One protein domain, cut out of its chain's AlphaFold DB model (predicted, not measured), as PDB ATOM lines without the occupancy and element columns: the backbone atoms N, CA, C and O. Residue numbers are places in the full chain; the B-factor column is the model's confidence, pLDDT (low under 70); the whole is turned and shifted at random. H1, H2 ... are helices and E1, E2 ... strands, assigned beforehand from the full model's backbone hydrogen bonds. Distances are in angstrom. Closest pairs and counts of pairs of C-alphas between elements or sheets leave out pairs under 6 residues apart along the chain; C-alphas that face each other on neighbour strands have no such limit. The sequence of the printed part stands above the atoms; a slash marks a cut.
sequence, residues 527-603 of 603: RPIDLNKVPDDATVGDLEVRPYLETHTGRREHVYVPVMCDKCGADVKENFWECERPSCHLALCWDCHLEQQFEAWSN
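Overview. This is residues 527 to 603 of the 603 residues of an uncharacterized protein of Trematosphaeria pertusa (UniProt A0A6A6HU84). Little regular structure: a loose rod of loops, with hairpin E2-E3 at one end, strand pair E1-E4 near the middle, and H1 at the other end, where residues 597 to 603 stick out. The 77 printed residues hold four named strands, then one named helix; both two-stranded sheets are antiparallel, the class mixed, with 28 residues in named elements. The radius of gyration of the C-alphas is 14.6 A; the spans are 56 by 22 by 19 A.

Arrangement. E1, residues 527 to 530, is antiparallel to E4, residues 575 to 579; N 529 and O 576 are within hydrogen-bond range, 2.8 A. E2, residues 548 to 550, and E3, residues 556 to 558, form a hairpin; N 549 and O 557 are within range, 3.1 A. H1, residues 590 to 602, has every O i to N i+4 pair within range; its closest C-alphas with E4 are Trp 590 and Phe 576, 6.3 A.

Along the chain. E1 begins at C-alpha 527 (23.240, 48.486, 43.051). H1, 18.6 A long, ends at C-alpha 602 (22.343, 69.009, 46.523).

Size, cuts and confidence. The printed part has no cut. Links E1 to E2 and E3 to E4 are long. Residues 536 and 539 to 548 have pLDDT under 70.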
ATOM      1  N   ARG A 527      22.213  49.516  43.163       93.25
ATOM      2  CA  ARG A 527      23.240  48.486  43.051       93.25
ATOM      3  C   ARG A 527      23.684  48.391  41.587       93.25
ATOM      4  O   ARG A 527      22.820  48.237  40.727       93.25
ATOM      5  N   PRO A 528      24.995  48.459  41.292       94.56
ATOM      6  CA  PRO A 528      25.481  48.213  39.942       94.56
ATOM      7  C   PRO A 528      25.267  46.740  39.583       94.56
ATOM      8  O   PRO A 528      25.653  45.843  40.342       94.56
ATOM      9  N   ILE A 529      24.661  46.503  38.426       92.81
ATOM     10  CA  ILE A 529      24.488  45.186  37.822       92.81
ATOM     11  C   ILE A 529      25.272  45.191  36.511       92.81
ATOM     12  O   ILE A 529      24.996  45.975  35.604       92.81
ATOM     13  N   ASP A 530      26.278  44.322  36.442       90.62
ATOM     14  CA  ASP A 530      27.091  44.098  35.247       90.62
ATOM     15  C   ASP A 530      26.429  42.999  34.424       90.62
ATOM     16  O   ASP A 530      26.436  41.834  34.834       90.62
ATOM     17  N   LEU A 531      25.844  43.371  33.284       85.38
ATOM     18  CA  LEU A 531      25.108  42.464  32.401       85.38
ATOM     19  C   LEU A 531      25.980  41.302  31.917       85.38
ATOM     20  O   LEU A 531      25.464  40.218  31.664       85.38
ATOM     21  N   ASN A 532      27.304  41.483  31.867       84.62
ATOM     22  CA  ASN A 532      28.235  40.428  31.463       84.62
ATOM     23  C   ASN A 532      28.470  39.379  32.558       84.62
ATOM     24  O   ASN A 532      29.000  38.303  32.280       84.62
ATOM     25  N   LYS A 533      28.138  39.700  33.814       87.00
ATOM     26  CA  LYS A 533      28.307  38.807  34.971       87.00
ATOM     27  C   LYS A 533      27.000  38.185  35.438       87.00
ATOM     28  O   LYS A 533      27.050  37.291  36.285       87.00
ATOM     29  N   VAL A 534      25.857  38.669  34.954       81.44
ATOM     30  CA  VAL A 534      24.555  38.087  35.278       81.44
ATOM     31  C   VAL A 534      24.541  36.664  34.716       81.44
ATOM     32  O   VAL A 534      24.682  36.497  33.505       81.44
ATOM     33  N   PRO A 535      24.450  35.629  35.571       79.38
ATOM     34  CA  PRO A 535      24.392  34.267  35.081       79.38
ATOM     35  C   PRO A 535      23.120  34.082  34.259       79.38
ATOM     36  O   PRO A 535      22.085  34.673  34.546       79.38
ATOM     37  N   ASP A 536      23.213  33.209  33.271       69.62
ATOM     38  CA  ASP A 536      22.192  32.916  32.262       69.62
ATOM     39  C   ASP A 536      20.774  32.670  32.787       69.62
ATOM     40  O   ASP A 536      19.795  32.908  32.081       69.62
ATOM     41  N   ASP A 537      20.679  32.180  34.020       70.44
ATOM     42  CA  ASP A 537      19.432  31.795  34.676       70.44
ATOM     43  C   ASP A 537      18.933  32.855  35.681       70.44
ATOM     44  O   ASP A 537      17.929  32.633  36.363       70.44
ATOM     45  N   ALA A 538      19.625  33.990  35.831       72.00
ATOM     46  CA  ALA A 538      19.227  35.031  36.771       72.00
ATOM     47  C   ALA A 538      18.079  35.878  36.215       72.00
ATOM     48  O   ALA A 538      18.198  36.558  35.200       72.00
ATOM     49  N   THR A 539      16.974  35.882  36.951       65.69
ATOM     50  CA  THR A 539      15.865  36.815  36.761       65.69
ATOM     51  C   THR A 539      16.286  38.194  37.269       65.69
ATOM     52  O   THR A 539      16.520  38.373  38.469       65.69
ATOM     53  N   VAL A 540      16.408  39.162  36.365       62.44
ATOM     54  CA  VAL A 540      16.615  40.576  36.703       62.44
ATOM     55  C   VAL A 540      15.232  41.231  36.763       62.44
ATOM     56  O   VAL A 540      14.643  41.552  35.735       62.44
ATOM     57  N   GLY A 541      14.687  41.366  37.975       63.16
ATOM     58  CA  GLY A 541      13.291  41.762  38.205       63.16
ATOM     59  C   GLY A 541      12.274  40.656  37.878       63.16
ATOM     60  O   GLY A 541      12.636  39.495  37.694       63.16
ATOM     61  N   ASP A 542      10.990  41.023  37.787       58.72
ATOM     62  CA  ASP A 542       9.913  40.151  37.269       58.72
ATOM     63  C   ASP A 542      10.035  39.907  35.748       58.72
ATOM     64  O   ASP A 542       9.263  39.154  35.151       58.72
ATOM     65  N   LEU A 543      11.010  40.551  35.100       54.28
ATOM     66  CA  LEU A 543      11.401  40.242  33.739       54.28
ATOM     67  C   LEU A 543      12.240  38.962  33.781       54.28
ATOM     68  O   LEU A 543      13.429  38.970  34.099       54.28
ATOM     69  N   GLU A 544      11.614  37.839  33.430       54.31
ATOM     70  CA  GLU A 544      12.304  36.602  33.055       54.31
ATOM     71  C   GLU A 544      13.089  36.831  31.750       54.31
ATOM     72  O   GLU A 544      12.773  36.285  30.690       54.31
ATOM     73  N   VAL A 545      14.108  37.688  31.796       57.91
ATOM     74  CA  VAL A 545      15.020  37.898  30.681       57.91
ATOM     75  C   VAL A 545      15.887  36.659  30.597       57.91
ATOM     76  O   VAL A 545      16.901  36.548  31.271       57.91
ATOM     77  N   ARG A 546      15.466  35.690  29.786       57.44
ATOM     78  CA  ARG A 546      16.343  34.612  29.335       57.44
ATOM     79  C   ARG A 546      17.165  35.174  28.178       57.44
ATOM     80  O   ARG A 546      16.604  35.340  27.095       57.44
ATOM     81  N   PRO A 547      18.469  35.447  28.347       63.84
ATOM     82  CA  PRO A 547      19.294  36.047  27.297       63.84
ATOM     83  C   PRO A 547      19.634  35.055  26.172       63.84
ATOM     84  O   PRO A 547      20.529  35.305  25.370       63.84
ATOM     85  N   TYR A 548      18.924  33.926  26.089       69.88
ATOM     86  CA  TYR A 548      19.118  32.897  25.082       69.88
ATOM     87  C   TYR A 548      17.818  32.591  24.366       69.88
ATOM     88  O   TYR A 548      16.829  32.201  24.990       69.88
ATOM     89  N   LEU A 549      17.863  32.655  23.039       75.94
ATOM     90  CA  LEU A 549      16.905  31.928  22.225       75.94
ATOM     91  C   LEU A 549      17.479  30.538  21.969       75.94
ATOM     92  O   LEU A 549      18.576  30.372  21.429       75.94
ATOM     93  N   GLU A 550      16.737  29.515  22.385       81.75
ATOM     94  CA  GLU A 550      17.021  28.153  21.966       81.75
ATOM     95  C   GLU A 550      16.560  28.025  20.515       81.75
ATOM     96  O   GLU A 550      15.367  27.990  20.207       81.75
ATOM     97  N   THR A 551      17.517  28.032  19.590       81.62
ATOM     98  CA  THR A 551      17.208  27.789  18.182       81.62
ATOM     99  C   THR A 551      16.607  26.391  18.033       81.62
ATOM    100  O   THR A 551      16.891  25.485  18.816       81.62
ATOM    101  N   HIS A 552      15.845  26.157  16.963       80.06
ATOM    102  CA  HIS A 552      15.267  24.843  16.628       80.06
ATOM    103  C   HIS A 552      16.299  23.694  16.536       80.06
ATOM    104  O   HIS A 552      15.927  22.525  16.456       80.06
ATOM    105  N   THR A 553      17.597  24.014  16.530       88.44
ATOM    106  CA  THR A 553      18.706  23.053  16.553       88.44
ATOM    107  C   THR A 553      19.139  22.630  17.962       88.44
ATOM    108  O   THR A 553      20.059  21.823  18.091       88.44
ATOM    109  N   GLY A 554      18.516  23.174  19.015       89.06
ATOM    110  CA  GLY A 554      18.942  23.006  20.409       89.06
ATOM    111  C   GLY A 554      20.205  23.800  20.761       89.06
ATOM    112  O   GLY A 554      20.804  23.583  21.812       89.06
ATOM    113  N   ARG A 555      20.660  24.704  19.879       84.50
ATOM    114  CA  ARG A 555      21.759  25.628  20.179       84.50
ATOM    115  C   ARG A 555      21.198  26.880  20.833       84.50
ATOM    116  O   ARG A 555      20.325  27.531  20.258       84.50
ATOM    117  N   ARG A 556      21.727  27.204  22.012       81.94
ATOM    118  CA  ARG A 556      21.471  28.458  22.720       81.94
ATOM    119  C   ARG A 556      22.293  29.559  22.061       81.94
ATOM    120  O   ARG A 556      23.521  29.508  22.103       81.94
ATOM    121  N   GLU A 557      21.625  30.506  21.419       84.44
ATOM    122  CA  GLU A 557      22.258  31.719  20.901       84.44
ATOM    123  C   GLU A 557      21.979  32.863  21.868       84.44
ATOM    124  O   GLU A 557      20.831  33.060  22.267       84.44
ATOM    125  N   HIS A 558      23.028  33.595  22.257       75.94
ATOM    126  CA  HIS A 558      22.871  34.811  23.044       75.94
ATOM    127  C   HIS A 558      22.102  35.838  22.223       75.94
ATOM    128  O   HIS A 558      22.571  36.277  21.170       75.94
ATOM    129  N   VAL A 559      20.941  36.237  22.721       79.75
ATOM    130  CA  VAL A 559      20.191  37.352  22.168       79.75
ATOM    131  C   VAL A 559      20.399  38.536  23.076       79.75
ATOM    132  O   VAL A 559      20.158  38.476  24.279       79.75
ATOM    133  N   TYR A 560      20.879  39.616  22.477       82.19
ATOM    134  CA  TYR A 560      20.966  40.893  23.149       82.19
ATOM    135  C   TYR A 560      19.549  41.353  23.511       82.19
ATOM    136  O   TYR A 560      18.742  41.624  22.620       82.19
ATOM    137  N   VAL A 561      19.245  41.398  24.808       82.12
ATOM    138  CA  VAL A 561      17.991  41.957  25.314       82.12
ATOM    139  C   VAL A 561      18.275  43.390  25.749       82.12
ATOM    140  O   VAL A 561      19.053  43.574  26.685       82.12
ATOM    141  N   PRO A 562      17.695  44.396  25.072       86.69
ATOM    142  CA  PRO A 562      17.945  45.786  25.410       86.69
ATOM    143  C   PRO A 562      17.381  46.095  26.798       86.69
ATOM    144  O   PRO A 562      16.191  45.888  27.053       86.69
ATOM    145  N   VAL A 563      18.236  46.587  27.694       90.00
ATOM    146  CA  VAL A 563      17.832  47.074  29.017       90.00
ATOM    147  C   VAL A 563      17.741  48.586  28.921       90.00
ATOM    148  O   VAL A 563      18.746  49.276  28.783       90.00
ATOM    149  N   MET A 564      16.519  49.107  28.956       94.00
ATOM    150  CA  MET A 564      16.264  50.529  28.754       94.00
ATOM    151  C   MET A 564      16.391  51.280  30.080       94.00
ATOM    152  O   MET A 564      15.854  50.853  31.097       94.00
ATOM    153  N   CYS A 565      17.087  52.414  30.070       95.81
ATOM    154  CA  CYS A 565      17.123  53.328  31.208       95.81
ATOM    155  C   CYS A 565      15.754  53.995  31.403       95.81
ATOM    156  O   CYS A 565      15.257  54.647  30.486       95.81
ATOM    157  N   ASP A 566      15.194  53.937  32.612       95.25
ATOM    158  CA  ASP A 566      13.883  54.526  32.922       95.25
ATOM    159  C   ASP A 566      13.864  56.063  32.825       95.25
ATOM    160  O   ASP A 566      12.805  56.659  32.633       95.25
ATOM    161  N   LYS A 567      15.026  56.725  32.953       94.81
ATOM    162  CA  LYS A 567      15.130  58.196  32.899       94.81
ATOM    163  C   LYS A 567      15.317  58.722  31.476       94.81
ATOM    164  O   LYS A 567      14.609  59.638  31.073       94.81
ATOM    165  N   CYS A 568      16.278  58.186  30.722       96.94
ATOM    166  CA  CYS A 568      16.609  58.694  29.383       96.94
ATOM    167  C   CYS A 568      16.094  57.823  28.230       96.94
ATOM    168  O   CYS A 568      16.207  58.228  27.076       96.94
ATOM    169  N   GLY A 569      15.566  56.627  28.508       95.62
ATOM    170  CA  GLY A 569      15.133  55.674  27.485       95.62
ATOM    171  C   GLY A 569      16.273  55.114  26.628       95.62
ATOM    172  O   GLY A 569      16.006  54.491  25.607       95.62
ATOM    173  N   ALA A 570      17.539  55.349  26.988       96.00
ATOM    174  CA  ALA A 570      18.675  54.795  26.262       96.00
ATOM    175  C   ALA A 570      18.892  53.325  26.636       96.00
ATOM    176  O   ALA A 570      18.752  52.940  27.797       96.00
ATOM    177  N   ASP A 571      19.275  52.531  25.644       94.81
ATOM    178  CA  ASP A 571      19.619  51.124  25.802       94.81
ATOM    179  C   ASP A 571      21.014  50.961  26.434       94.81
ATOM    180  O   ASP A 571      22.006  51.519  25.948       94.81
ATOM    181  N   VAL A 572      21.087  50.219  27.538       94.19
ATOM    182  CA  VAL A 572      22.272  50.081  28.387       94.19
ATOM    183  C   VAL A 572      22.976  48.758  28.097       94.19
ATOM    184  O   VAL A 572      22.447  47.686  28.364       94.19
ATOM    185  N   LYS A 573      24.206  48.833  27.573       88.44
ATOM    186  CA  LYS A 573      24.927  47.664  27.030       88.44
ATOM    187  C   LYS A 573      25.745  46.860  28.037       88.44
ATOM    188  O   LYS A 573      25.917  45.663  27.845       88.44
ATOM    189  N   GLU A 574      26.314  47.512  29.049       88.00
ATOM    190  CA  GLU A 574      27.325  46.892  29.921       88.00
ATOM    191  C   GLU A 574      26.876  46.863  31.379       88.00
ATOM    192  O   GLU A 574      26.674  45.796  31.951       88.00
ATOM    193  N   ASN A 575      26.691  48.042  31.973       91.94
ATOM    194  CA  ASN A 575      26.363  48.192  33.384       91.94
ATOM    195  C   ASN A 575      25.142  49.089  33.534       91.94
ATOM    196  O   ASN A 575      25.123  50.190  32.979       91.94
ATOM    197  N   PHE A 576      24.164  48.647  34.319       94.81
ATOM    198  CA  PHE A 576      23.031  49.471  34.733       94.81
ATOM    199  C   PHE A 576      22.890  49.447  36.259       94.81
ATOM    200  O   PHE A 576      23.474  48.612  36.953       94.81
ATOM    201  N   TRP A 577      22.136  50.400  36.792       95.50
ATOM    202  CA  TRP A 577      21.922  50.587  38.221       95.50
ATOM    203  C   TRP A 577      20.464  50.315  38.543       95.50
ATOM    204  O   TRP A 577      19.606  51.118  38.190       95.50
ATOM    205  N   GLU A 578      20.188  49.210  39.232       94.81
ATOM    206  CA  GLU A 578      18.843  48.902  39.728       94.81
ATOM    207  C   GLU A 578      18.699  49.363  41.179       94.81
ATOM    208  O   GLU A 578      19.625  49.250  41.991       94.81
ATOM    209  N   CYS A 579      17.531  49.890  41.531       94.44
ATOM    210  CA  CYS A 579      17.205  50.190  42.916       94.44
ATOM    211  C   CYS A 579      17.176  48.902  43.761       94.44
ATOM    212  O   CYS A 579      16.427  47.976  43.475       94.44
ATOM    213  N   GLU A 580      17.928  48.874  44.865       92.88
ATOM    214  CA  GLU A 580      18.050  47.720  45.772       92.88
ATOM    215  C   GLU A 580      16.712  47.322  46.416       92.88
ATOM    216  O   GLU A 580      16.552  46.199  46.895       92.88
ATOM    217  N   ARG A 581      15.727  48.231  46.443       90.56
ATOM    218  CA  ARG A 581      14.400  47.915  46.965       90.56
ATOM    219  C   ARG A 581      13.608  47.134  45.902       90.56
ATOM    220  O   ARG A 581      13.210  47.737  44.904       90.56
ATOM    221  N   PRO A 582      13.243  45.864  46.162       83.75
ATOM    222  CA  PRO A 582      12.610  44.978  45.179       83.75
ATOM    223  C   PRO A 582      11.180  45.376  44.798       83.75
ATOM    224  O   PRO A 582      10.554  44.686  44.022       83.75
ATOM    225  N   SER A 583      10.619  46.448  45.360       87.31
ATOM    226  CA  SER A 583       9.326  46.990  44.928       87.31
ATOM    227  C   SER A 583       9.465  48.153  43.944       87.31
ATOM    228  O   SER A 583       8.457  48.687  43.497       87.31
ATOM    229  N   CYS A 584      10.687  48.642  43.715       90.19
ATOM    230  CA  CYS A 584      10.926  49.864  42.959       90.19
ATOM    231  C   CYS A 584      11.334  49.592  41.515       90.19
ATOM    232  O   CYS A 584      10.898  50.343  40.650       90.19
ATOM    233  N   HIS A 585      12.197  48.594  41.290       86.69
ATOM    234  CA  HIS A 585      12.721  48.178  39.977       86.69
ATOM    235  C   HIS A 585      13.239  49.299  39.067       86.69
ATOM    236  O   HIS A 585      13.385  49.096  37.871       86.69
ATOM    237  N   LEU A 586      13.532  50.479  39.622       92.94
ATOM    238  CA  LEU A 586      14.017  51.605  38.841       92.94
ATOM    239  C   LEU A 586      15.424  51.271  38.344       92.94
ATOM    240  O   LEU A 586      16.325  51.089  39.171       92.94
ATOM    241  N   ALA A 587      15.587  51.199  37.027       94.38
ATOM    242  CA  ALA A 587      16.820  50.857  36.338       94.38
ATOM    243  C   ALA A 587      17.352  52.075  35.573       94.38
ATOM    244  O   ALA A 587      16.681  52.646  34.715       94.38
ATOM    245  N   LEU A 588      18.582  52.487  35.878       95.75
ATOM    246  CA  LEU A 588      19.212  53.661  35.276       95.75
ATOM    247  C   LEU A 588      20.512  53.307  34.559       95.75
ATOM    248  O   LEU A 588      21.258  52.428  34.992       95.75
ATOM    249  N   CYS A 589      20.818  54.039  33.487       96.56
ATOM    250  CA  CYS A 589      22.163  54.060  32.922       96.56
ATOM    251  C   CYS A 589      23.138  54.801  33.855       96.56
ATOM    252  O   CYS A 589      22.719  55.519  34.767       96.56
ATOM    253  N   TRP A 590      24.440  54.650  33.600       95.50
ATOM    254  CA  TRP A 590      25.508  55.279  34.391       95.50
ATOM    255  C   TRP A 590      25.330  56.787  34.533       95.50
ATOM    256  O   TRP A 590      25.362  57.314  35.644       95.50
ATOM    257  N   ASP A 591      25.074  57.465  33.417       96.25
ATOM    258  CA  ASP A 591      24.973  58.921  33.385       96.25
ATOM    259  C   ASP A 591      23.765  59.409  34.199       96.25
ATOM    260  O   ASP A 591      23.894  60.284  35.055       96.25
ATOM    261  N   CYS A 592      22.599  58.775  34.023       96.44
ATOM    262  CA  CYS A 592      21.396  59.110  34.784       96.44
ATOM    263  C   CYS A 592      21.526  58.787  36.277       96.44
ATOM    264  O   CYS A 592      20.961  59.502  37.105       96.44
ATOM    265  N   HIS A 593      22.263  57.731  36.628       95.06
ATOM    266  CA  HIS A 593      22.561  57.404  38.017       95.06
ATOM    267  C   HIS A 593      23.434  58.481  38.679       95.06
ATOM    268  O   HIS A 593      23.121  58.918  39.789       95.06
ATOM    269  N   LEU A 594      24.490  58.943  37.998       94.00
ATOM    270  CA  LEU A 594      25.363  60.009  38.494       94.00
ATOM    271  C   LEU A 594      24.608  61.328  38.685       94.00
ATOM    272  O   LEU A 594      24.764  61.971  39.722       94.00
ATOM    273  N   GLU A 595      23.754  61.707  37.731       94.38
ATOM    274  CA  GLU A 595      22.890  62.886  37.873       94.38
ATOM    275  C   GLU A 595      21.992  62.781  39.107       94.38
ATOM    276  O   GLU A 595      21.891  63.728  39.883       94.38
ATOM    277  N   GLN A 596      21.374  61.618  39.325       91.75
ATOM    278  CA  GLN A 596      20.479  61.430  40.461       91.75
ATOM    279  C   GLN A 596      21.228  61.414  41.802       91.75
ATOM    280  O   GLN A 596      20.707  61.917  42.796       91.75
ATOM    281  N   GLN A 597      22.454  60.880  41.850       90.31
ATOM    282  CA  GLN A 597      23.308  61.011  43.035       90.31
ATOM    283  C   GLN A 597      23.669  62.473  43.310       90.31
ATOM    284  O   GLN A 597      23.650  62.898  44.464       90.31
ATOM    285  N   PHE A 598      23.959  63.247  42.265       91.44
ATOM    286  CA  PHE A 598      24.304  64.657  42.402       91.44
ATOM    287  C   PHE A 598      23.115  65.486  42.909       91.44
ATOM    288  O   PHE A 598      23.265  66.275  43.842       91.44
ATOM    289  N   GLU A 599      21.916  65.253  42.365       87.31
ATOM    290  CA  GLU A 599      20.672  65.859  42.855       87.31
ATOM    291  C   GLU A 599      20.409  65.495  44.326       87.31
ATOM    292  O   GLU A 599      20.046  66.362  45.125       87.31
ATOM    293  N   ALA A 600      20.647  64.238  44.715       85.12
ATOM    294  CA  ALA A 600      20.471  63.777  46.092       85.12
ATOM    295  C   ALA A 600      21.484  64.373  47.084       85.12
ATOM    296  O   ALA A 600      21.194  64.416  48.273       85.12
ATOM    297  N   TRP A 601      22.661  64.814  46.630       84.50
ATOM    298  CA  TRP A 601      23.637  65.522  47.472       84.50
ATOM    299  C   TRP A 601      23.399  67.030  47.538       84.50
ATOM    300  O   TRP A 601      23.914  67.688  48.441       84.50
ATOM    301  N   SER A 602      22.674  67.583  46.565       84.25
ATOM    302  CA  SER A 602      22.343  69.009  46.523       84.25
ATOM    303  C   SER A 602      21.159  69.396  47.417       84.25
ATOM    304  O   SER A 602      21.028  70.571  47.761       84.25
ATOM    305  N   ASN A 603      20.330  68.418  47.791       73.38
ATOM    306  CA  ASN A 603      19.221  68.559  48.739       73.38
ATOM    307  C   ASN A 603      19.642  68.080  50.128       73.38
ATOM    308  O   ASN A 603      19.188  68.704  51.115       73.38
TER     309      ASN A 603